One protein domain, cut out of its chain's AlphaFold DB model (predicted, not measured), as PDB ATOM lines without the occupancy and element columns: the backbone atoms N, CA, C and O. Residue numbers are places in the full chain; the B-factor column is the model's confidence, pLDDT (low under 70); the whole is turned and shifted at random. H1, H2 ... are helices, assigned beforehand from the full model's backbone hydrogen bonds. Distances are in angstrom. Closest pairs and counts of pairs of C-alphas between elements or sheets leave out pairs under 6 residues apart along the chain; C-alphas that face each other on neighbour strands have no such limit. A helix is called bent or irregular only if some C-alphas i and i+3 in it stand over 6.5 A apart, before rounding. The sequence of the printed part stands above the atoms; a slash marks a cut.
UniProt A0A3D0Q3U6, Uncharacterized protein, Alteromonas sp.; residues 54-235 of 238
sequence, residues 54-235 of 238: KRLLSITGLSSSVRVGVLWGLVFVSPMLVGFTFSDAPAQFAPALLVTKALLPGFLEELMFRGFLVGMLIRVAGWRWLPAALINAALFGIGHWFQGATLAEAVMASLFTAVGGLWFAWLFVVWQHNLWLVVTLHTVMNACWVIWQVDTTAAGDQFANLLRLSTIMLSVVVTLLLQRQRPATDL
ATOM      1  N   LYS A  54     211.345 192.052 174.408       96.19
ATOM      2  CA  LYS A  54     210.239 192.115 173.432       96.19
ATOM      3  C   LYS A  54     210.678 191.884 171.980       96.19
ATOM      4  O   LYS A  54     209.859 191.440 171.177       96.19
ATOM      5  N   ARG A  55     211.949 192.137 171.634       97.38
ATOM      6  CA  ARG A  55     212.482 191.850 170.292       97.38
ATOM      7  C   ARG A  55     212.435 190.353 169.982       97.38
ATOM      8  O   ARG A  55     212.318 189.997 168.819       97.38
ATOM      9  N   LEU A  56     212.470 189.477 170.990       98.00
ATOM     10  CA  LEU A  56     212.312 188.038 170.779       98.00
ATOM     11  C   LEU A  56     210.969 187.711 170.114       98.00
ATOM     12  O   LEU A  56     210.939 186.922 169.180       98.00
ATOM     13  N   LEU A  57     209.883 188.367 170.540       97.81
ATOM     14  CA  LEU A  57     208.542 188.143 169.989       97.81
ATOM     15  C   LEU A  57     208.439 188.572 168.525       97.81
ATOM     16  O   LEU A  57     207.759 187.915 167.738       97.81
ATOM     17  N   SER A  58     209.117 189.663 168.153       96.81
ATOM     18  CA  SER A  58     209.160 190.090 166.757       96.81
ATOM     19  C   SER A  58     210.049 189.178 165.929       96.81
ATOM     20  O   SER A  58     209.634 188.807 164.837       96.81
ATOM     21  N   ILE A  59     211.206 188.750 166.456       97.50
ATOM     22  CA  ILE A  59     212.120 187.803 165.801       97.50
ATOM     23  C   ILE A  59     211.411 186.486 165.482       97.50
ATOM     24  O   ILE A  59     211.473 186.059 164.329       97.50
ATOM     25  N   THR A  60     210.714 185.900 166.459       98.19
ATOM     26  CA  THR A  60     210.006 184.625 166.292       98.19
ATOM     27  C   THR A  60     208.705 184.742 165.511       98.19
ATOM     28  O   THR A  60     208.150 183.729 165.102       98.19
ATOM     29  N   GLY A  61     208.210 185.961 165.289       97.94
ATOM     30  CA  GLY A  61     206.946 186.198 164.598       97.94
ATOM     31  C   GLY A  61     205.706 186.037 165.475       97.94
ATOM     32  O   GLY A  61     204.592 186.119 164.961       97.94
ATOM     33  N   LEU A  62     205.870 185.853 166.791       98.12
ATOM     34  CA  LEU A  62     204.765 185.794 167.754       98.12
ATOM     35  C   LEU A  62     203.998 187.120 167.840       98.12
ATOM     36  O   LEU A  62     202.790 187.112 168.065       98.12
ATOM     37  N   SER A  63     204.671 188.257 167.626       97.56
ATOM     38  CA  SER A  63     204.020 189.576 167.614       97.56
ATOM     39  C   SER A  63     203.299 189.908 166.299       97.56
ATOM     40  O   SER A  63     202.767 191.008 166.162       97.56
ATOM     41  N   SER A  64     203.325 189.012 165.309       96.75
ATOM     42  CA  SER A  64     202.658 189.211 164.020       96.75
ATOM     43  C   SER A  64     201.136 189.075 164.148       96.75
ATOM     44  O   SER A  64     200.619 188.503 165.105       96.75
ATOM     45  N   SER A  65     200.391 189.598 163.170       97.75
ATOM     46  CA  SER A  65     198.923 189.574 163.205       97.75
ATOM     47  C   SER A  65     198.369 188.147 163.141       97.75
ATOM     48  O   SER A  65     198.418 187.501 162.089       97.75
ATOM     49  N   VAL A  66     197.782 187.696 164.257       98.25
ATOM     50  CA  VAL A  66     197.091 186.401 164.384       98.25
ATOM     51  C   VAL A  66     195.979 186.286 163.350       98.25
ATOM     52  O   VAL A  66     195.901 185.294 162.635       98.25
ATOM     53  N   ARG A  67     195.149 187.330 163.214       98.12
ATOM     54  CA  ARG A  67     194.009 187.335 162.287       98.12
ATOM     55  C   ARG A  67     194.455 187.108 160.845       98.12
ATOM     56  O   ARG A  67     193.873 186.285 160.154       98.12
ATOM     57  N   VAL A  68     195.493 187.823 160.401       96.88
ATOM     58  CA  VAL A  68     196.036 187.666 159.043       96.88
ATOM     59  C   VAL A  68     196.612 186.263 158.863       96.88
ATOM     60  O   VAL A  68     196.347 185.636 157.843       96.88
ATOM     61  N   GLY A  69     197.358 185.762 159.852       98.19
ATOM     62  CA  GLY A  69     197.969 184.436 159.780       98.19
ATOM     63  C   GLY A  69     196.937 183.315 159.700       98.19
ATOM     64  O   GLY A  69     197.002 182.493 158.793       98.19
ATOM     65  N   VAL A  70     195.938 183.330 160.584       98.69
ATOM     66  CA  VAL A  70     194.872 182.320 160.608       98.69
ATOM     67  C   VAL A  70     194.046 182.354 159.323       98.69
ATOM     68  O   VAL A  70     193.832 181.309 158.717       98.69
ATOM     69  N   LEU A  71     193.619 183.537 158.864       98.50
ATOM     70  CA  LEU A  71     192.806 183.645 157.649       98.50
ATOM     71  C   LEU A  71     193.547 183.112 156.419       98.50
ATOM     72  O   LEU A  71     193.012 182.266 155.709       98.50
ATOM     73  N   TRP A  72     194.782 183.561 156.179       98.50
ATOM     74  CA  TRP A  72     195.540 183.099 155.013       98.50
ATOM     75  C   TRP A  72     195.999 181.647 155.139       98.50
ATOM     76  O   TRP A  72     195.993 180.936 154.138       98.50
ATOM     77  N   GLY A  73     196.313 181.174 156.348       98.56
ATOM     78  CA  GLY A  73     196.584 179.759 156.600       98.56
ATOM     79  C   GLY A  73     195.394 178.871 156.221       98.56
ATOM     80  O   GLY A  73     195.576 177.887 155.506       98.56
ATOM     81  N   LEU A  74     194.174 179.260 156.614       98.69
ATOM     82  CA  LEU A  74     192.938 178.554 156.248       98.69
ATOM     83  C   LEU A  74     192.638 178.625 154.745       98.69
ATOM     84  O   LEU A  74     192.245 177.622 154.153       98.69
ATOM     85  N   VAL A  75     192.854 179.781 154.112       98.69
ATOM     86  CA  VAL A  75     192.710 179.920 152.653       98.69
ATOM     87  C   VAL A  75     193.678 178.982 151.933       98.69
ATOM     88  O   VAL A  75     193.265 178.261 151.029       98.69
ATOM     89  N   PHE A  76     194.948 178.947 152.337       98.75
ATOM     90  CA  PHE A  76     195.957 178.122 151.674       98.75
ATOM     91  C   PHE A  76     195.724 176.630 151.864       98.75
ATOM     92  O   PHE A  76     195.874 175.893 150.897       98.75
ATOM     93  N   VAL A  77     195.305 176.187 153.052       98.62
ATOM     94  CA  VAL A  77     195.009 174.767 153.322       98.62
ATOM     95  C   VAL A  77     193.626 174.323 152.823       98.62
ATOM     96  O   VAL A  77     193.288 173.142 152.904       98.62
ATOM     97  N   SER A  78     192.819 175.243 152.282       98.50
ATOM     98  CA  SER A  78     191.470 174.937 151.793       98.50
ATOM     99  C   SER A  78     191.398 173.803 150.757       98.50
ATOM    100  O   SER A  78     190.447 173.028 150.856       98.50
ATOM    101  N   PRO A  79     192.374 173.592 149.840       98.44
ATOM    102  CA  PRO A  79     192.339 172.444 148.937       98.44
ATOM    103  C   PRO A  79     192.358 171.106 149.677       98.44
ATOM    104  O   PRO A  79     191.662 170.187 149.268       98.44
ATOM    105  N   MET A  80     193.096 170.998 150.787       97.75
ATOM    106  CA  MET A  80     193.077 169.793 151.623       97.75
ATOM    107  C   MET A  80     191.765 169.672 152.395       97.75
ATOM    108  O   MET A  80     191.141 168.618 152.345       97.75
ATOM    109  N   LEU A  81     191.307 170.751 153.042       96.75
ATOM    110  CA  LEU A  81     190.047 170.743 153.800       96.75
ATOM    111  C   LEU A  81     188.849 170.327 152.944       96.75
ATOM    112  O   LEU A  81     188.027 169.544 153.398       96.75
ATOM    113  N   VAL A  82     188.756 170.852 151.720       96.81
ATOM    114  CA  VAL A  82     187.677 170.534 150.778       96.81
ATOM    115  C   VAL A  82     187.932 169.190 150.106       96.81
ATOM    116  O   VAL A  82     187.029 168.365 150.029       96.81
ATOM    117  N   GLY A  83     189.159 168.936 149.652       96.19
ATOM    118  CA  GLY A  83     189.512 167.724 148.921       96.19
ATOM    119  C   GLY A  83     189.252 166.446 149.714       96.19
ATOM    120  O   GLY A  83     188.659 165.512 149.185       96.19
ATOM    121  N   PHE A  84     189.606 166.426 150.999       95.00
ATOM    122  CA  PHE A  84     189.374 165.257 151.846       95.00
ATOM    123  C   PHE A  84     187.888 164.985 152.138       95.00
ATOM    124  O   PHE A  84     187.542 163.868 152.509       95.00
ATOM    125  N   THR A  85     186.975 165.936 151.897       92.06
ATOM    126  CA  THR A  85     185.525 165.652 151.977       92.06
ATOM    127  C   THR A  85     185.029 164.712 150.877       92.06
ATOM    128  O   THR A  85     183.942 164.157 151.006       92.06
ATOM    129  N   PHE A  86     185.823 164.515 149.817       92.38
ATOM    130  CA  PHE A  86     185.550 163.560 148.740       92.38
ATOM    131  C   PHE A  86     186.226 162.200 148.955       92.38
ATOM    132  O   PHE A  86     186.069 161.307 148.123       92.38
ATOM    133  N   SER A  87     187.000 162.045 150.030       89.81
ATOM    134  CA  SER A  87     187.529 160.751 150.455       89.81
ATOM    135  C   SER A  87     186.467 159.954 151.208       89.81
ATOM    136  O   SER A  87     185.398 160.470 151.543       89.81
ATOM    137  N   ASP A  88     186.792 158.702 151.522       86.44
ATOM    138  CA  ASP A  88     186.009 157.919 152.469       86.44
ATOM    139  C   ASP A  88     185.818 158.673 153.793       86.44
ATOM    140  O   ASP A  88     186.570 159.594 154.144       86.44
ATOM    141  N   ALA A  89     184.774 158.280 154.526       83.00
ATOM    142  CA  ALA A  89     184.449 158.885 155.808       83.00
ATOM    143  C   ALA A  89     185.687 158.921 156.727       83.00
ATOM    144  O   ALA A  89     186.460 157.957 156.731       83.00
ATOM    145  N   PRO A  90     185.861 159.994 157.529       84.94
ATOM    146  CA  PRO A  90     186.954 160.092 158.483       84.94
ATOM    147  C   PRO A  90     187.130 158.811 159.286       84.94
ATOM    148  O   PRO A  90     186.162 158.243 159.804       84.94
ATOM    149  N   ALA A  91     188.377 158.378 159.409       82.56
ATOM    150  CA  ALA A  91     188.689 157.210 160.200       82.56
ATOM    151  C   ALA A  91     188.349 157.477 161.673       82.56
ATOM    152  O   ALA A  91     188.341 158.615 162.144       82.56
ATOM    153  N   GLN A  92     188.093 156.424 162.442       89.75
ATOM    154  CA  GLN A  92     187.977 156.582 163.889       89.75
ATOM    155  C   GLN A  92     189.358 156.927 164.461       89.75
ATOM    156  O   GLN A  92     190.332 156.213 164.230       89.75
ATOM    157  N   PHE A  93     189.451 158.019 165.218       89.62
ATOM    158  CA  PHE A  93     190.679 158.441 165.890       89.62
ATOM    159  C   PHE A  93     190.362 158.966 167.291       89.62
ATOM    160  O   PHE A  93     189.274 159.481 167.556       89.62
ATOM    161  N   ALA A  94     191.324 158.866 168.209       92.38
ATOM    162  CA  ALA A  94     191.195 159.492 169.520       92.38
ATOM    163  C   ALA A  94     191.377 161.016 169.380       92.38
ATOM    164  O   ALA A  94     192.436 161.435 168.907       92.38
ATOM    165  N   PRO A  95     190.438 161.872 169.835       92.25
ATOM    166  CA  PRO A  95     190.559 163.330 169.702       92.25
ATOM    167  C   PRO A  95     191.850 163.920 170.286       92.25
ATOM    168  O   PRO A  95     192.360 164.920 169.787       92.25
ATOM    169  N   ALA A  96     192.433 163.265 171.296       92.69
ATOM    170  CA  ALA A  96     193.735 163.627 171.855       92.69
ATOM    171  C   ALA A  96     194.872 163.626 170.809       92.69
ATOM    172  O   ALA A  96     195.833 164.383 170.960       92.69
ATOM    173  N   LEU A  97     194.755 162.847 169.727       92.31
ATOM    174  CA  LEU A  97     195.715 162.848 168.621       92.31
ATOM    175  C   LEU A  97     195.726 164.176 167.863       92.31
ATOM    176  O   LEU A  97     196.784 164.590 167.407       92.31
ATOM    177  N   LEU A  98     194.614 164.912 167.784       95.44
ATOM    178  CA  LEU A  98     194.639 166.259 167.201       95.44
ATOM    179  C   LEU A  98     195.517 167.204 168.024       95.44
ATOM    180  O   LEU A  98     196.190 168.069 167.472       95.44
ATOM    181  N   VAL A  99     195.577 167.016 169.341       93.94
ATOM    182  CA  VAL A  99     196.467 167.808 170.194       93.94
ATOM    183  C   VAL A  99     197.919 167.385 169.981       93.94
ATOM    184  O   VAL A  99     198.767 168.228 169.698       93.94
ATOM    185  N   THR A 100     198.219 166.088 170.081       92.19
ATOM    186  CA  THR A 100     199.605 165.587 170.116       92.19
ATOM    187  C   THR A 100     200.252 165.406 168.744       92.19
ATOM    188  O   THR A 100     201.479 165.425 168.657       92.19
ATOM    189  N   LYS A 101     199.462 165.260 167.675       92.50
ATOM    190  CA  LYS A 101     199.930 165.030 166.298       92.50
ATOM    191  C   LYS A 101     199.631 166.176 165.334       92.50
ATOM    192  O   LYS A 101     200.245 166.215 164.274       92.50
ATOM    193  N   ALA A 102     198.764 167.127 165.692       96.38
ATOM    194  CA  ALA A 102     198.472 168.282 164.839       96.38
ATOM    195  C   ALA A 102     198.780 169.630 165.501       96.38
ATOM    196  O   ALA A 102     199.618 170.382 165.002       96.38
ATOM    197  N   LEU A 103     198.151 169.941 166.634       97.00
ATOM    198  CA  LEU A 103     198.288 171.247 167.279       97.00
ATOM    199  C   LEU A 103     199.688 171.475 167.858       97.00
ATOM    200  O   LEU A 103     200.334 172.460 167.513       97.00
ATOM    201  N   LEU A 104     200.160 170.579 168.730       95.44
ATOM    202  CA  LEU A 104     201.468 170.718 169.374       95.44
ATOM    203  C   LEU A 104     202.632 170.722 168.374       95.44
ATOM    204  O   LEU A 104     203.395 171.687 168.420       95.44
ATOM    205  N   PRO A 105     202.782 169.736 167.463       94.44
ATOM    206  CA  PRO A 105     203.844 169.788 166.456       94.44
ATOM    207  C   PRO A 105     203.687 170.999 165.533       94.44
ATOM    208  O   PRO A 105     204.638 171.757 165.370       94.44
ATOM    209  N   GLY A 106     202.476 171.273 165.030       97.62
ATOM    210  CA  GLY A 106     202.242 172.409 164.138       97.62
ATOM    211  C   GLY A 106     202.547 173.770 164.775       97.62
ATOM    212  O   GLY A 106     202.965 174.690 164.081       97.62
ATOM    213  N   PHE A 107     202.418 173.911 166.097       98.50
ATOM    214  CA  PHE A 107     202.846 175.123 166.794       98.50
ATOM    215  C   PHE A 107     204.343 175.123 167.123       98.50
ATOM    216  O   PHE A 107     205.052 176.082 166.811       98.50
ATOM    217  N   LEU A 108     204.835 174.076 167.787       97.88
ATOM    218  CA  LEU A 108     206.168 174.078 168.393       97.88
ATOM    219  C   LEU A 108     207.285 173.837 167.387       97.88
ATOM    220  O   LEU A 108     208.352 174.435 167.528       97.88
ATOM    221  N   GLU A 109     207.048 173.029 166.356       97.81
ATOM    222  CA  GLU A 109     208.002 172.892 165.260       97.81
ATOM    223  C   GLU A 109     208.112 174.209 164.494       97.81
ATOM    224  O   GLU A 109     209.217 174.691 164.268       97.81
ATOM    225  N   GLU A 110     206.999 174.875 164.184       98.75
ATOM    226  CA  GLU A 110     207.047 176.186 163.527       98.75
ATOM    227  C   GLU A 110     207.730 177.240 164.408       98.75
ATOM    228  O   GLU A 110     208.581 177.994 163.929       98.75
ATOM    229  N   LEU A 111     207.435 177.265 165.710       98.69
ATOM    230  CA  LEU A 111     208.075 178.185 166.650       98.69
ATOM    231  C   LEU A 111     209.591 177.949 166.745       98.69
ATOM    232  O   LEU A 111     210.348 178.919 166.769       98.69
ATOM    233  N   MET A 112     210.049 176.695 166.772       98.38
ATOM    234  CA  MET A 112     211.470 176.359 166.911       98.38
ATOM    235  C   MET A 112     212.244 176.492 165.589       98.38
ATOM    236  O   MET A 112     213.335 177.064 165.547       98.38
ATOM    237  N   PHE A 113     211.684 176.007 164.485       98.62
ATOM    238  CA  PHE A 113     212.358 175.970 163.187       98.62
ATOM    239  C   PHE A 113     212.213 177.295 162.420       98.62
ATOM    240  O   PHE A 113     213.200 177.846 161.933       98.62
ATOM    241  N   ARG A 114     211.011 177.881 162.352       98.62
ATOM    242  CA  ARG A 114     210.791 179.144 161.618       98.62
ATOM    243  C   ARG A 114     211.001 180.338 162.542       98.62
ATOM    244  O   ARG A 114     211.802 181.222 162.240       98.62
ATOM    245  N   GLY A 115     210.342 180.331 163.696       98.31
ATOM    246  CA  GLY A 115     210.439 181.420 164.662       98.31
ATOM    247  C   GLY A 115     211.858 181.592 165.207       98.31
ATOM    248  O   GLY A 115     212.468 182.649 165.043       98.31
ATOM    249  N   PHE A 116     212.399 180.561 165.849       98.69
ATOM    250  CA  PHE A 116     213.712 180.634 166.478       98.69
ATOM    251  C   PHE A 116     214.843 180.498 165.456       98.69
ATOM    252  O   PHE A 116     215.575 181.462 165.266       98.69
ATOM    253  N   LEU A 117     214.999 179.367 164.762       98.69
ATOM    254  CA  LEU A 117     216.162 179.159 163.888       98.69
ATOM    255  C   LEU A 117     216.210 180.153 162.716       98.69
ATOM    256  O   LEU A 117     217.162 180.932 162.620       98.69
ATOM    257  N   VAL A 118     215.196 180.168 161.840       98.69
ATOM    258  CA  VAL A 118     215.182 181.086 160.681       98.69
ATOM    259  C   VAL A 118     215.151 182.546 161.143       98.69
ATOM    260  O   VAL A 118     215.964 183.351 160.678       98.69
ATOM    261  N   GLY A 119     214.276 182.888 162.094       98.25
ATOM    262  CA  GLY A 119     214.165 184.247 162.626       98.25
ATOM    263  C   GLY A 119     215.471 184.771 163.231       98.25
ATOM    264  O   GLY A 119     215.879 185.892 162.916       98.25
ATOM    265  N   MET A 120     216.170 183.977 164.048       98.38
ATOM    266  CA  MET A 120     217.443 184.378 164.663       98.38
ATOM    267  C   MET A 120     218.567 184.483 163.625       98.38
ATOM    268  O   MET A 120     219.327 185.456 163.648       98.38
ATOM    269  N   LEU A 121     218.669 183.541 162.680       98.38
ATOM    270  CA  LEU A 121     219.689 183.605 161.627       98.38
ATOM    271  C   LEU A 121     219.552 184.885 160.791       98.38
ATOM    272  O   LEU A 121     220.552 185.561 160.538       98.38
ATOM    273  N   ILE A 122     218.329 185.267 160.422       97.56
ATOM    274  CA  ILE A 122     218.079 186.482 159.637       97.56
ATOM    275  C   ILE A 122     218.256 187.734 160.504       97.56
ATOM    276  O   ILE A 122     219.071 188.600 160.193       97.56
ATOM    277  N   ARG A 123     217.538 187.840 161.628       96.38
ATOM    278  CA  ARG A 123     217.393 189.111 162.367       96.38
ATOM    279  C   ARG A 123     218.437 189.356 163.448       96.38
ATOM    280  O   ARG A 123     218.507 190.475 163.963       96.38
ATOM    281  N   VAL A 124     219.222 188.343 163.812       96.50
ATOM    282  CA  VAL A 124     220.327 188.463 164.778       96.50
ATOM    283  C   VAL A 124     221.667 188.228 164.090       96.50
ATOM    284  O   VAL A 124     222.549 189.078 164.191       96.50
ATOM    285  N   ALA A 125     221.817 187.133 163.341       96.56
ATOM    286  CA  ALA A 125     223.062 186.860 162.618       96.56
ATOM    287  C   ALA A 125     223.159 187.577 161.253       96.56
ATOM    288  O   ALA A 125     224.221 187.559 160.630       96.56
ATOM    289  N   GLY A 126     222.096 188.228 160.770       95.44
ATOM    290  CA  GLY A 126     222.129 188.998 159.521       95.44
ATOM    291  C   GLY A 126     222.273 188.125 158.273       95.44
ATOM    292  O   GLY A 126     222.993 188.490 157.337       95.44
ATOM    293  N   TRP A 127     221.716 186.912 158.282       96.38
ATOM    294  CA  TRP A 127     221.652 186.049 157.104       96.38
ATOM    295  C   TRP A 127     220.611 186.558 156.113       96.38
ATOM    296  O   TRP A 127     219.575 187.082 156.500       96.38
ATOM    297  N   ARG A 128     220.870 186.320 154.824       95.12
ATOM    298  CA  ARG A 128     219.821 186.417 153.809       95.12
ATOM    299  C   ARG A 128     218.848 185.257 154.006       95.12
ATOM    300  O   ARG A 128     219.242 184.199 154.504       95.12
ATOM    301  N   TRP A 129     217.609 185.432 153.559       94.06
ATOM    302  CA  TRP A 129     216.557 184.448 153.802       94.06
ATOM    303  C   TRP A 129     216.872 183.054 153.237       94.06
ATOM    304  O   TRP A 129     216.677 182.069 153.937       94.06
ATOM    305  N   LEU A 130     217.402 182.958 152.009       96.12
ATOM    306  CA  LEU A 130     217.554 181.668 151.326       96.12
ATOM    307  C   LEU A 130     218.551 180.731 152.034       96.12
ATOM    308  O   LEU A 130     218.168 179.603 152.329       96.12
ATOM    309  N   PRO A 131     219.780 181.152 152.400       97.25
ATOM    310  CA  PRO A 131     220.671 180.305 153.194       97.25
ATOM    311  C   PRO A 131     220.082 179.880 154.549       97.25
ATOM    312  O   PRO A 131     220.285 178.742 154.966       97.25
ATOM    313  N   ALA A 132     219.332 180.761 155.225       97.75
ATOM    314  CA  ALA A 132     218.683 180.421 156.493       97.75
ATOM    315  C   ALA A 132     217.574 179.374 156.289       97.75
ATOM    316  O   ALA A 132     217.485 178.405 157.043       97.75
ATOM    317  N   ALA A 133     216.775 179.531 155.231       97.88
ATOM    318  CA  ALA A 133     215.717 178.603 154.858       97.88
ATOM    319  C   ALA A 133     216.260 177.231 154.419       97.88
ATOM    320  O   ALA A 133     215.676 176.214 154.778       97.88
ATOM    321  N   LEU A 134     217.394 177.184 153.707       98.44
ATOM    322  CA  LEU A 134     218.040 175.934 153.285       98.44
ATOM    323  C   LEU A 134     218.603 175.137 154.469       98.44
ATOM    324  O   LEU A 134     218.386 173.929 154.538       98.44
ATOM    325  N   ILE A 135     219.277 175.794 155.422       98.00
ATOM    326  CA  ILE A 135     219.740 175.117 156.646       98.00
ATOM    327  C   ILE A 135     218.550 174.602 157.454       98.00
ATOM    328  O   ILE A 135     218.558 173.456 157.893       98.00
ATOM    329  N   ASN A 136     217.509 175.422 157.608       98.12
ATOM    330  CA  ASN A 136     216.269 175.005 158.250       98.12
ATOM    331  C   ASN A 136     215.658 173.768 157.575       98.12
ATOM    332  O   ASN A 136     215.339 172.801 158.258       98.12
ATOM    333  N   ALA A 137     215.525 173.783 156.248       98.31
ATOM    334  CA  ALA A 137     214.969 172.681 155.471       98.31
ATOM    335  C   ALA A 137     215.767 171.385 155.660       98.31
ATOM    336  O   ALA A 137     215.181 170.337 155.919       98.31
ATOM    337  N   ALA A 138     217.099 171.467 155.595       98.19
ATOM    338  CA  ALA A 138     217.972 170.318 155.808       98.19
ATOM    339  C   ALA A 138     217.812 169.736 157.221       98.19
ATOM    340  O   ALA A 138     217.588 168.537 157.367       98.19
ATOM    341  N   LEU A 139     217.865 170.578 158.259       97.69
ATOM    342  CA  LEU A 139     217.731 170.133 159.652       97.69
ATOM    343  C   LEU A 139     216.338 169.561 159.944       97.69
ATOM    344  O   LEU A 139     216.225 168.546 160.627       97.69
ATOM    345  N   PHE A 140     215.286 170.177 159.400       97.44
ATOM    346  CA  PHE A 140     213.912 169.706 159.568       97.44
ATOM    347  C   PHE A 140     213.698 168.348 158.887       97.44
ATOM    348  O   PHE A 140     213.159 167.434 159.506       97.44
ATOM    349  N   GLY A 141     214.201 168.179 157.659       97.06
ATOM    350  CA  GLY A 141     214.151 166.905 156.942       97.06
ATOM    351  C   GLY A 141     214.947 165.790 157.622       97.06
ATOM    352  O   GLY A 141     214.427 164.689 157.797       97.06
ATOM    353  N   ILE A 142     216.179 166.066 158.069       95.19
ATOM    354  CA  ILE A 142     216.996 165.093 158.824       95.19
ATOM    355  C   ILE A 142     216.273 164.659 160.103       95.19
ATOM    356  O   ILE A 142     216.252 163.473 160.425       95.19
ATOM    357  N   GLY A 143     215.612 165.595 160.791       93.00
ATOM    358  CA  GLY A 143     214.804 165.297 161.973       93.00
ATOM    359  C   GLY A 143     213.670 164.298 161.722       93.00
ATOM    360  O   GLY A 143     213.203 163.693 162.675       93.00
ATOM    361  N   HIS A 144     213.264 164.083 160.467       94.12
ATOM    362  CA  HIS A 144     212.189 163.168 160.068       94.12
ATOM    363  C   HIS A 144     212.685 161.823 159.524       94.12
ATOM    364  O   HIS A 144     211.880 160.991 159.109       94.12
ATOM    365  N   TRP A 145     213.995 161.571 159.577       93.00
ATOM    366  CA  TRP A 145     214.596 160.313 159.123       93.00
ATOM    367  C   TRP A 145     213.977 159.076 159.790       93.00
ATOM    368  O   TRP A 145     213.818 158.035 159.161       93.00
ATOM    369  N   PHE A 146     213.584 159.195 161.061       89.81
ATOM    370  CA  PHE A 146     213.027 158.094 161.852       89.81
ATOM    371  C   PHE A 146     211.668 157.575 161.351       89.81
ATOM    372  O   PHE A 146     211.195 156.562 161.858       89.81
ATOM    373  N   GLN A 147     211.016 158.267 160.411       89.88
ATOM    374  CA  GLN A 147     209.700 157.873 159.905       89.88
ATOM    375  C   GLN A 147     209.746 156.700 158.917       89.88
ATOM    376  O   GLN A 147     208.707 156.106 158.659       89.88
ATOM    377  N   GLY A 148     210.912 156.364 158.357       89.75
ATOM    378  CA  GLY A 148     211.043 155.231 157.442       89.75
ATOM    379  C   GLY A 148     211.451 153.939 158.141       89.75
ATOM    380  O   GLY A 148     212.377 153.942 158.952       89.75
ATOM    381  N   ALA A 149     210.815 152.821 157.777       91.19
ATOM    382  CA  ALA A 149     211.257 151.489 158.186       91.19
ATOM    383  C   ALA A 149     212.411 150.982 157.300       91.19
ATOM    384  O   ALA A 149     213.241 150.188 157.746       91.19
ATOM    385  N   THR A 150     212.496 151.469 156.058       94.44
ATOM    386  CA  THR A 150     213.608 151.211 155.129       94.44
ATOM    387  C   THR A 150     214.422 152.472 154.833       94.44
ATOM    388  O   THR A 150     213.960 153.595 155.028       94.44
ATOM    389  N   LEU A 151     215.638 152.303 154.294       94.69
ATOM    390  CA  LEU A 151     216.464 153.430 153.835       94.69
ATOM    391  C   LEU A 151     215.724 154.294 152.803       94.69
ATOM    392  O   LEU A 151     215.798 155.519 152.861       94.69
ATOM    393  N   ALA A 152     215.004 153.664 151.872       94.44
ATOM    394  CA  ALA A 152     214.247 154.371 150.846       94.44
ATOM    395  C   ALA A 152     213.113 155.203 151.461       94.44
ATOM    396  O   ALA A 152     212.980 156.382 151.141       94.44
ATOM    397  N   GLU A 153     212.342 154.627 152.386       92.38
ATOM    398  CA  GLU A 153     211.274 155.340 153.099       92.38
ATOM    399  C   GLU A 153     211.812 156.493 153.949       92.38
ATOM    400  O   GLU A 153     211.245 157.583 153.920       92.38
ATOM    401  N   ALA A 154     212.932 156.292 154.651       94.38
ATOM    402  CA  ALA A 154     213.546 157.322 155.487       94.38
ATOM    403  C   ALA A 154     214.025 158.508 154.637       94.38
ATOM    404  O   ALA A 154     213.725 159.662 154.941       94.38
ATOM    405  N   VAL A 155     214.697 158.221 153.515       95.38
ATOM    406  CA  VAL A 155     215.120 159.240 152.546       95.38
ATOM    407  C   VAL A 155     213.911 159.981 151.972       95.38
ATOM    408  O   VAL A 155     213.934 161.211 151.914       95.38
ATOM    409  N   MET A 156     212.845 159.274 151.586       93.44
ATOM    410  CA  MET A 156     211.626 159.909 151.071       93.44
ATOM    411  C   MET A 156     210.975 160.817 152.122       93.44
ATOM    412  O   MET A 156     210.740 161.991 151.832       93.44
ATOM    413  N   ALA A 157     210.748 160.331 153.344       92.56
ATOM    414  CA  ALA A 157     210.146 161.117 154.422       92.56
ATOM    415  C   ALA A 157     210.978 162.368 154.752       92.56
ATOM    416  O   ALA A 157     210.433 163.475 154.854       92.56
ATOM    417  N   SER A 158     212.305 162.225 154.828       95.56
ATOM    418  CA  SER A 158     213.223 163.345 155.037       95.56
ATOM    419  C   SER A 158     213.191 164.358 153.895       95.56
ATOM    420  O   SER A 158     213.171 165.560 154.163       95.56
ATOM    421  N   LEU A 159     213.162 163.918 152.634       95.81
ATOM    422  CA  LEU A 159     213.142 164.820 151.475       95.81
ATOM    423  C   LEU A 159     211.814 165.570 151.348       95.81
ATOM    424  O   LEU A 159     211.828 166.791 151.180       95.81
ATOM    425  N   PHE A 160     210.680 164.876 151.479       93.44
ATOM    426  CA  PHE A 160     209.357 165.512 151.482       93.44
ATOM    427  C   PHE A 160     209.266 166.566 152.583       93.44
ATOM    428  O   PHE A 160     208.832 167.697 152.341       93.44
ATOM    429  N   THR A 161     209.753 166.221 153.773       95.69
ATOM    430  CA  THR A 161     209.752 167.141 154.905       95.69
ATOM    431  C   THR A 161     210.722 168.305 154.709       95.69
ATOM    432  O   THR A 161     210.378 169.440 155.035       95.69
ATOM    433  N   ALA A 162     211.900 168.083 154.118       98.06
ATOM    434  CA  ALA A 162     212.844 169.155 153.798       98.06
ATOM    435  C   ALA A 162     212.250 170.153 152.792       98.06
ATOM    436  O   ALA A 162     212.316 171.365 153.010       98.06
ATOM    437  N   VAL A 163     211.624 169.661 151.719       97.69
ATOM    438  CA  VAL A 163     210.957 170.505 150.714       97.69
ATOM    439  C   VAL A 163     209.810 171.293 151.348       97.69
ATOM    440  O   VAL A 163     209.717 172.507 151.148       97.69
ATOM    441  N   GLY A 164     208.988 170.640 152.176       97.19
ATOM    442  CA  GLY A 164     207.957 171.315 152.966       97.19
ATOM    443  C   GLY A 164     208.547 172.393 153.877       97.19
ATOM    444  O   GLY A 164     208.097 173.535 153.855       97.19
ATOM    445  N   GLY A 165     209.611 172.077 154.619       97.88
ATOM    446  CA  GLY A 165     210.303 173.010 155.509       97.88
ATOM    447  C   GLY A 165     210.881 174.230 154.788       97.88
ATOM    448  O   GLY A 165     210.824 175.338 155.325       97.88
ATOM    449  N   LEU A 166     211.385 174.060 153.561       98.56
ATOM    450  CA  LEU A 166     211.820 175.171 152.710       98.56
ATOM    451  C   LEU A 166     210.636 176.062 152.305       98.56
ATOM    452  O   LEU A 166     210.730 177.287 152.405       98.56
ATOM    453  N   TRP A 167     209.519 175.458 151.889       98.50
ATOM    454  CA  TRP A 167     208.294 176.174 151.519       98.50
ATOM    455  C   TRP A 167     207.694 176.953 152.698       98.50
ATOM    456  O   TRP A 167     207.397 178.141 152.556       98.50
ATOM    457  N   PHE A 168     207.602 176.345 153.882       98.62
ATOM    458  CA  PHE A 168     207.158 177.031 155.098       98.62
ATOM    459  C   PHE A 168     208.102 178.171 155.500       98.62
ATOM    460  O   PHE A 168     207.631 179.251 155.853       98.62
ATOM    461  N   ALA A 169     209.424 177.983 155.417       98.62
ATOM    462  CA  ALA A 169     210.382 179.055 155.696       98.62
ATOM    463  C   ALA A 169     210.252 180.224 154.704       98.62
ATOM    464  O   ALA A 169     210.327 181.386 155.111       98.62
ATOM    465  N   TRP A 170     210.008 179.936 153.422       98.38
ATOM    466  CA  TRP A 170     209.714 180.961 152.421       98.38
ATOM    467  C   TRP A 170     208.424 181.720 152.754       98.38
ATOM    468  O   TRP A 170     208.466 182.949 152.840       98.38
ATOM    469  N   LEU A 171     207.312 181.017 153.012       98.31
ATOM    470  CA  LEU A 171     206.042 181.638 153.409       98.31
ATOM    471  C   LEU A 171     206.213 182.506 154.656       98.31
ATOM    472  O   LEU A 171     205.773 183.654 154.652       98.31
ATOM    473  N   PHE A 172     206.898 181.996 155.683       98.50
ATOM    474  CA  PHE A 172     207.202 182.741 156.900       98.50
ATOM    475  C   PHE A 172     207.883 184.072 156.572       98.50
ATOM    476  O   PHE A 172     207.373 185.121 156.957       98.50
ATOM    477  N   VAL A 173     208.981 184.062 155.810       97.25
ATOM    478  CA  VAL A 173     209.736 185.284 155.485       97.25
ATOM    479  C   VAL A 173     208.914 186.257 154.641       97.25
ATOM    480  O   VAL A 173     208.813 187.436 154.990       97.25
ATOM    481  N   VAL A 174     208.301 185.781 153.556       96.31
ATOM    482  CA  VAL A 174     207.574 186.625 152.595       96.31
ATOM    483  C   VAL A 174     206.314 187.251 153.207       96.31
ATOM    484  O   VAL A 174     205.958 188.392 152.898       96.31
ATOM    485  N   TRP A 175     205.683 186.554 154.154       96.75
ATOM    486  CA  TRP A 175     204.586 187.078 154.965       96.75
ATOM    487  C   TRP A 175     205.072 187.865 156.191       96.75
ATOM    488  O   TRP A 175     204.382 187.930 157.205       96.75
ATOM    489  N   GLN A 176     206.242 188.507 156.090       95.38
ATOM    490  CA  GLN A 176     206.802 189.404 157.109       95.38
ATOM    491  C   GLN A 176     207.043 188.714 158.461       95.38
ATOM    492  O   GLN A 176     206.904 189.317 159.524       95.38
ATOM    493  N   HIS A 177     207.462 187.448 158.416       96.88
ATOM    494  CA  HIS A 177     207.679 186.582 159.578       96.88
ATOM    495  C   HIS A 177     206.398 186.407 160.404       96.88
ATOM    496  O   HIS A 177     206.393 186.527 161.631       96.88
ATOM    497  N   ASN A 178     205.273 186.158 159.729       98.38
ATOM    498  CA  ASN A 178     204.025 185.823 160.402       98.38
ATOM    499  C   ASN A 178     204.018 184.344 160.802       98.38
ATOM    500  O   ASN A 178     203.715 183.473 159.988       98.38
ATOM    501  N   LEU A 179     204.341 184.073 162.071       98.75
ATOM    502  CA  LEU A 179     204.365 182.715 162.609       98.75
ATOM    503  C   LEU A 179     202.975 182.064 162.569       98.75
ATOM    504  O   LEU A 179     202.847 180.893 162.236       98.75
ATOM    505  N   TRP A 180     201.923 182.835 162.843       98.81
ATOM    506  CA  TRP A 180     200.550 182.331 162.899       98.81
ATOM    507  C   TRP A 180     200.062 181.774 161.560       98.81
ATOM    508  O   TRP A 180     199.233 180.868 161.558       98.81
ATOM    509  N   LEU A 181     200.591 182.270 160.435       98.75
ATOM    510  CA  LEU A 181     200.297 181.714 159.112       98.75
ATOM    511  C   LEU A 181     200.813 180.283 158.991       98.75
ATOM    512  O   LEU A 181     200.044 179.377 158.675       98.75
ATOM    513  N   VAL A 182     202.106 180.086 159.257       98.62
ATOM    514  CA  VAL A 182     202.749 178.777 159.101       98.62
ATOM    515  C   VAL A 182     202.284 177.782 160.163       98.62
ATOM    516  O   VAL A 182     202.055 176.628 159.827       98.62
ATOM    517  N   VAL A 183     202.002 178.247 161.387       98.88
ATOM    518  CA  VAL A 183     201.357 177.449 162.446       98.88
ATOM    519  C   VAL A 183     199.982 176.962 162.007       98.88
ATOM    520  O   VAL A 183     199.704 175.771 162.079       98.88
ATOM    521  N   THR A 184     199.114 177.864 161.536       98.88
ATOM    522  CA  THR A 184     197.750 177.486 161.129       98.88
ATOM    523  C   THR A 184     197.796 176.476 159.993       98.88
ATOM    524  O   THR A 184     197.131 175.446 160.051       98.88
ATOM    525  N   LEU A 185     198.611 176.756 158.976       98.56
ATOM    526  CA  LEU A 185     198.767 175.892 157.817       98.56
ATOM    527  C   LEU A 185     199.281 174.504 158.228       98.56
ATOM    528  O   LEU A 185     198.638 173.510 157.909       98.56
ATOM    529  N   HIS A 186     200.365 174.426 159.003       98.62
ATOM    530  CA  HIS A 186     200.933 173.154 159.453       98.62
ATOM    531  C   HIS A 186     199.961 172.379 160.357       98.62
ATOM    532  O   HIS A 186     199.665 171.215 160.087       98.62
ATOM    533  N   THR A 187     199.386 173.017 161.381       98.69
ATOM    534  CA  THR A 187     198.421 172.359 162.276       98.69
ATOM    535  C   THR A 187     197.232 171.790 161.508       98.69
ATOM    536  O   THR A 187     196.840 170.653 161.762       98.69
ATOM    537  N   VAL A 188     196.658 172.532 160.557       98.50
ATOM    538  CA  VAL A 188     195.490 172.049 159.806       98.50
ATOM    539  C   VAL A 188     195.873 170.953 158.807       98.50
ATOM    540  O   VAL A 188     195.123 169.988 158.658       98.50
ATOM    541  N   MET A 189     197.050 171.035 158.176       97.69
ATOM    542  CA  MET A 189     197.567 169.952 157.329       97.69
ATOM    543  C   MET A 189     197.727 168.651 158.128       97.69
ATOM    544  O   MET A 189     197.245 167.605 157.690       97.69
ATOM    545  N   ASN A 190     198.314 168.718 159.326       97.00
ATOM    546  CA  ASN A 190     198.455 167.549 160.196       97.00
ATOM    547  C   ASN A 190     197.103 167.058 160.723       97.00
ATOM    548  O   ASN A 190     196.900 165.854 160.851       97.00
ATOM    549  N   ALA A 191     196.159 167.960 161.004       97.06
ATOM    550  CA  ALA A 191     194.811 167.571 161.407       97.06
ATOM    551  C   ALA A 191     194.124 166.754 160.305       97.06
ATOM    552  O   ALA A 191     193.552 165.711 160.608       97.06
ATOM    553  N   CYS A 192     194.252 167.157 159.034       95.69
ATOM    554  CA  CYS A 192     193.760 166.357 157.908       95.69
ATOM    555  C   CYS A 192     194.418 164.968 157.883       95.69
ATOM    556  O   CYS A 192     193.739 163.958 157.725       95.69
ATOM    557  N   TRP A 193     195.727 164.906 158.128       94.06
ATOM    558  CA  TRP A 193     196.465 163.645 158.184       94.06
ATOM    559  C   TRP A 193     195.959 162.684 159.263       94.06
ATOM    560  O   TRP A 193     195.850 161.483 159.025       94.06
ATOM    561  N   VAL A 194     195.631 163.217 160.443       94.56
ATOM    562  CA  VAL A 194     195.096 162.451 161.579       94.56
ATOM    563  C   VAL A 194     193.661 161.998 161.314       94.56
ATOM    564  O   VAL A 194     193.341 160.835 161.549       94.56
ATOM    565  N   ILE A 195     192.803 162.904 160.837       95.19
ATOM    566  CA  ILE A 195     191.366 162.655 160.643       95.19
ATOM    567  C   ILE A 195     191.132 161.599 159.554       95.19
ATOM    568  O   ILE A 195     190.273 160.733 159.717       95.19
ATOM    569  N   TRP A 196     191.913 161.641 158.472       93.56
ATOM    570  CA  TRP A 196     191.788 160.707 157.348       93.56
ATOM    571  C   TRP A 196     192.799 159.554 157.365       93.56
ATOM    572  O   TRP A 196     192.790 158.752 156.443       93.56
ATOM    573  N   GLN A 197     193.647 159.448 158.399       89.94
ATOM    574  CA  GLN A 197     194.696 158.418 158.517       89.94
ATOM    575  C   GLN A 197     195.482 158.203 157.211       89.94
ATOM    576  O   GLN A 197     195.701 157.076 156.782       89.94
ATOM    577  N   VAL A 198     195.897 159.311 156.590       85.00
ATOM    578  CA  VAL A 198     196.486 159.342 155.239       85.00
ATOM    579  C   VAL A 198     197.647 158.355 155.082       85.00
ATOM    580  O   VAL A 198     197.705 157.623 154.103       85.00
ATOM    581  N   ASP A 199     198.593 158.360 156.025       80.69
ATOM    582  CA  ASP A 199     199.718 157.420 156.070       80.69
ATOM    583  C   ASP A 199     200.405 157.479 157.448       80.69
ATOM    584  O   ASP A 199     200.233 158.424 158.225       80.69
ATOM    585  N   THR A 200     201.228 156.473 157.723       79.06
ATOM    586  CA  THR A 200     202.175 156.375 158.837       79.06
ATOM    587  C   THR A 200     203.383 157.312 158.711       79.06
ATOM    588  O   THR A 200     203.999 157.640 159.728       79.06
ATOM    589  N   THR A 201     203.707 157.776 157.499       82.75
ATOM    590  CA  THR A 201     204.829 158.692 157.218       82.75
ATOM    591  C   THR A 201     204.354 160.047 156.684       82.75
ATOM    592  O   THR A 201     203.204 160.202 156.273       82.75
ATOM    593  N   ALA A 202     205.250 161.039 156.625       71.56
ATOM    594  CA  ALA A 202     204.979 162.330 155.983       71.56
ATOM    595  C   ALA A 202     204.865 162.263 154.441       71.56
ATOM    596  O   ALA A 202     204.505 163.266 153.811       71.56
ATOM    597  N   ALA A 203     205.182 161.127 153.807       77.62
ATOM    598  CA  ALA A 203     205.091 160.980 152.353       77.62
ATOM    599  C   ALA A 203     203.624 160.994 151.889       77.62
ATOM    600  O   ALA A 203     203.271 161.804 151.025       77.62
ATOM    601  N   GLY A 204     202.756 160.209 152.533       82.56
ATOM    602  CA  GLY A 204     201.324 160.160 152.233       82.56
ATOM    603  C   GLY A 204     200.994 159.431 150.932       82.56
ATOM    604  O   GLY A 204     201.874 159.119 150.129       82.56
ATOM    605  N   ASP A 205     199.703 159.212 150.688       88.00
ATOM    606  CA  ASP A 205     199.215 158.603 149.447       88.00
ATOM    607  C   ASP A 205     199.161 159.592 148.257       88.00
ATOM    608  O   ASP A 205     199.460 160.787 148.369       88.00
ATOM    609  N   GLN A 206     198.791 159.096 147.071       90.62
ATOM    610  CA  GLN A 206     198.720 159.905 145.847       90.62
ATOM    611  C   GLN A 206     197.670 161.024 145.919       90.62
ATOM    612  O   GLN A 206     197.924 162.133 145.440       90.62
ATOM    613  N   PHE A 207     196.507 160.758 146.514       92.81
ATOM    614  CA  PHE A 207     195.421 161.729 146.613       92.81
ATOM    615  C   PHE A 207     195.788 162.853 147.586       92.81
ATOM    616  O   PHE A 207     195.722 164.033 147.233       92.81
ATOM    617  N   ALA A 208     196.301 162.509 148.764       92.88
ATOM    618  CA  ALA A 208     196.819 163.467 149.730       92.88
ATOM    619  C   ALA A 208     197.966 164.311 149.153       92.88
ATOM    620  O   ALA A 208     198.055 165.513 149.421       92.88
ATOM    621  N   ASN A 209     198.836 163.717 148.328       94.38
ATOM    622  CA  ASN A 209     199.887 164.444 147.616       94.38
ATOM    623  C   ASN A 209     199.337 165.425 146.569       94.38
ATOM    624  O   ASN A 209     199.845 166.544 146.476       94.38
ATOM    625  N   LEU A 210     198.273 165.069 145.842       95.88
ATOM    626  CA  LEU A 210     197.584 165.989 144.929       95.88
ATOM    627  C   LEU A 210     196.984 167.187 145.683       95.88
ATOM    628  O   LEU A 210     197.163 168.338 145.267       95.88
ATOM    629  N   LEU A 211     196.314 166.940 146.812       97.06
ATOM    630  CA  LEU A 211     195.739 168.008 147.638       97.06
ATOM    631  C   LEU A 211     196.826 168.901 148.245       97.06
ATOM    632  O   LEU A 211     196.702 170.125 148.232       97.06
ATOM    633  N   ARG A 212     197.930 168.311 148.713       96.00
ATOM    634  CA  ARG A 212     199.090 169.051 149.226       96.00
ATOM    635  C   ARG A 212     199.737 169.911 148.152       96.00
ATOM    636  O   ARG A 212     200.021 171.079 148.405       96.00
ATOM    637  N   LEU A 213     199.946 169.364 146.955       96.94
ATOM    638  CA  LEU A 213     200.476 170.126 145.829       96.94
ATOM    639  C   LEU A 213     199.541 171.290 145.482       96.94
ATOM    640  O   LEU A 213     200.016 172.400 145.265       96.94
ATOM    641  N   SER A 214     198.227 171.071 145.515       98.00
ATOM    642  CA  SER A 214     197.224 172.119 145.292       98.00
ATOM    643  C   SER A 214     197.292 173.220 146.360       98.00
ATOM    644  O   SER A 214     197.301 174.400 146.015       98.00
ATOM    645  N   THR A 215     197.430 172.854 147.639       98.31
ATOM    646  CA  THR A 215     197.681 173.775 148.765       98.31
ATOM    647  C   THR A 215     198.956 174.599 148.552       98.31
ATOM    648  O   THR A 215     198.943 175.826 148.685       98.31
ATOM    649  N   ILE A 216     200.059 173.952 148.155       98.12
ATOM    650  CA  ILE A 216     201.331 174.628 147.861       98.12
ATOM    651  C   ILE A 216     201.148 175.604 146.696       98.12
ATOM    652  O   ILE A 216     201.478 176.782 146.837       98.12
ATOM    653  N   MET A 217     200.576 175.157 145.576       98.19
ATOM    654  CA  MET A 217     200.381 175.984 144.384       98.19
ATOM    655  C   MET A 217     199.471 177.179 144.660       98.19
ATOM    656  O   MET A 217     199.826 178.301 144.295       98.19
ATOM    657  N   LEU A 218     198.356 176.974 145.367       98.56
ATOM    658  CA  LEU A 218     197.469 178.056 145.789       98.56
ATOM    659  C   LEU A 218     198.231 179.086 146.630       98.56
ATOM    660  O   LEU A 218     198.176 180.282 146.336       98.56
ATOM    661  N   SER A 219     198.987 178.623 147.632       98.38
ATOM    662  CA  SER A 219     199.773 179.511 148.491       98.38
ATOM    663  C   SER A 219     200.805 180.313 147.700       98.38
ATOM    664  O   SER A 219     200.931 181.516 147.919       98.38
ATOM    665  N   VAL A 220     201.500 179.685 146.746       97.75
ATOM    666  CA  VAL A 220     202.535 180.329 145.931       97.75
ATOM    667  C   VAL A 220     201.913 181.362 145.002       97.75
ATOM    668  O   VAL A 220     202.313 182.525 145.031       97.75
ATOM    669  N   VAL A 221     200.909 180.969 144.214       97.69
ATOM    670  CA  VAL A 221     200.262 181.841 143.226       97.69
ATOM    671  C   VAL A 221     199.661 183.066 143.904       97.69
ATOM    672  O   VAL A 221     199.981 184.193 143.527       97.69
ATOM    673  N   VAL A 222     198.846 182.869 144.943       97.38
ATOM    674  CA  VAL A 222     198.199 183.983 145.646       97.38
ATOM    675  C   VAL A 222     199.233 184.889 146.305       97.38
ATOM    676  O   VAL A 222     199.159 186.108 146.170       97.38
ATOM    677  N   THR A 223     200.244 184.317 146.961       96.50
ATOM    678  CA  THR A 223     201.316 185.096 147.589       96.50
ATOM    679  C   THR A 223     202.077 185.952 146.571       96.50
ATOM    680  O   THR A 223     202.361 187.118 146.849       96.50
ATOM    681  N   LEU A 224     202.379 185.420 145.383       94.75
ATOM    682  CA  LEU A 224     203.044 186.178 144.318       94.75
ATOM    683  C   LEU A 224     202.140 187.274 143.736       94.75
ATOM    684  O   LEU A 224     202.617 188.379 143.478       94.75
ATOM    685  N   LEU A 225     200.842 187.008 143.565       94.62
ATOM    686  CA  LEU A 225     199.876 188.006 143.093       94.62
ATOM    687  C   LEU A 225     199.734 189.173 144.078       94.62
ATOM    688  O   LEU A 225     199.751 190.327 143.656       94.62
ATOM    689  N   LEU A 226     199.664 188.888 145.380       92.50
ATOM    690  CA  LEU A 226     199.594 189.918 146.419       92.50
ATOM    691  C   LEU A 226     200.897 190.719 146.533       92.50
ATOM    692  O   LEU A 226     200.860 191.923 146.774       92.50
ATOM    693  N   GLN A 227     202.055 190.082 146.340       85.56
ATOM    694  CA  GLN A 227     203.342 190.783 146.382       85.56
ATOM    695  C   GLN A 227     203.560 191.726 145.201       85.56
ATOM    696  O   GLN A 227     204.163 192.776 145.389       85.56
ATOM    697  N   ARG A 228     203.023 191.417 144.014       80.38
ATOM    698  CA  ARG A 228     203.056 192.341 142.863       80.38
ATOM    699  C   ARG A 228     202.360 193.675 143.143       80.38
ATOM    700  O   ARG A 228     202.630 194.649 142.453       80.38
ATOM    701  N   GLN A 229     201.466 193.710 144.128       70.50
ATOM    702  CA  GLN A 229     200.724 194.905 144.519       70.50
ATOM    703  C   GLN A 229     201.424 195.707 145.629       70.50
ATOM    704  O   GLN A 229     200.947 196.782 145.985       70.50
ATOM    705  N   ARG A 230     202.542 195.212 146.188       66.06
ATOM    706  CA  ARG A 230     203.313 195.929 147.213       66.06
ATOM    707  C   ARG A 230     204.390 196.812 146.571       66.06
ATOM    708  O   ARG A 230     205.048 196.362 145.632       66.06
ATOM    709  N   PRO A 231     204.610 198.046 147.065       52.72
ATOM    710  CA  PRO A 231     205.718 198.879 146.611       52.72
ATOM    711  C   PRO A 231     207.062 198.165 146.825       52.72
ATOM    712  O   PRO A 231     207.262 197.495 147.838       52.72
ATOM    713  N   ALA A 232     208.000 198.329 145.886       50.38
ATOM    714  CA  ALA A 232     209.301 197.641 145.876       50.38
ATOM    715  C   ALA A 232     210.139 197.832 147.160       50.38
ATOM    716  O   ALA A 232     211.002 197.012 147.464       50.38
ATOM    717  N   THR A 233     209.847 198.864 147.954       44.84
ATOM    718  CA  THR A 233     210.497 199.157 149.237       44.84
ATOM    719  C   THR A 233     210.285 198.081 150.309       44.84
ATOM    720  O   THR A 233     211.103 197.982 151.220       44.84
ATOM    721  N   ASP A 234     209.248 197.243 150.199       45.47
ATOM    722  CA  ASP A 234     208.911 196.229 151.218       45.47
ATOM    723  C   ASP A 234     209.617 194.875 151.004       45.47
ATOM    724  O   ASP A 234     209.629 194.021 151.897       45.47
ATOM    725  N   LEU A 235     210.191 194.656 149.815       44.31
ATOM    726  CA  LEU A 235     210.856 193.404 149.420       44.31
ATOM    727  C   LEU A 235     212.385 193.481 149.526       44.31
ATOM    728  O   LEU A 235     213.059 192.452 149.506       44.31
TER     729      LEU A 235
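AT A GLANCE: This is residues 54 to 235 of the 238 residues of an uncharacterized protein of Alteromonas sp. (UniProt A0A3D0Q3U6). Four helices, H3, H4, H5 and H6, form an up-and-down bundle, somewhat splayed, with H3 and H5 crossing steeply. The bent helix H2 and the long H7 pack together, and H2 covers H6 on the side away from H3; short H1 packs on H3, and residues 228 to 233 stick out as a free tail. The printed part has 182 residues with seven named helices in the order H1 to H7 and no named strand, and its class is all helix. It is compact, with a radius of gyration of the C-alphas of 16.2 A, and spans 48 by 34 by 28 A.

HOW THE PARTS SIT: H3, residues 96 to 123, is the hub and touches four helices. It touches H6, residues 179 to 195, opposite ways at a shallow tilt of 29 degrees; the closest C-alphas, of Gly 106 and Thr 187, are 4.3 A apart. With residues 113 to 122 alone H3 touches H4, residues 129 to 142, closest at the C-alphas of Val 118 and Ala 132, 5.5 A; the two are a hairpin. H4 and H5, residues 151 to 174, are another hairpin, closest at the C-alphas of Gly 141 and Ala 162, 4.1 A. H3 touches H5 with residues 114 to 118 alone, at a steep tilt of 61 degrees; the closest C-alphas, of Arg 114 and Ala 169, are 5.9 A apart. H1, residues 55 to 60, touches H3, closest at the C-alphas of Thr 60 and Gly 115, 3.6 A. H2, residues 66 to 86, was assigned as one helix by its hydrogen bonds but is bent, with C-alphas 76 and 79 at 7.3 A; its arms H2a, residues 66 to 76, and H2b, residues 79 to 86, stand at 51 degrees. H2a touches H6, closest at the C-alphas of Gly 69 and Leu 181, 3.6 A. H7, residues 206 to 227, touches H2b with residues 208 to 215 alone, closest at the C-alphas of Met 80 and Leu 211, 5.1 A. H5 and H7 are near each other, while H3 and H7 are apart. Every O i to N i+4 pair is within hydrogen-bond range in H1, H2a, H4, H5, H6 and H7, against 2 of 4 in H2b and 17 of 24 in H3.

IN THESE COORDINATES: H3 is 36.0 A long and irregular, but only just: C-alphas 101 and 104 are 6.6 A apart. H5 measures 34.4 A, H7 31.2 A, H6 24.0 A and H4 20.0 A. H1 begins at C-alpha 55, (212.482, 191.850, 170.292), and H7 ends at C-alpha 227, (203.342, 190.783, 146.382).

THE WHOLE: The C-alphas of Gln 92 and Thr 233 are the two farthest apart, 50.3 A. The printed part has no cut and no long link. Its mean pLDDT is 93.6, and residues 230 to 235 are under 70.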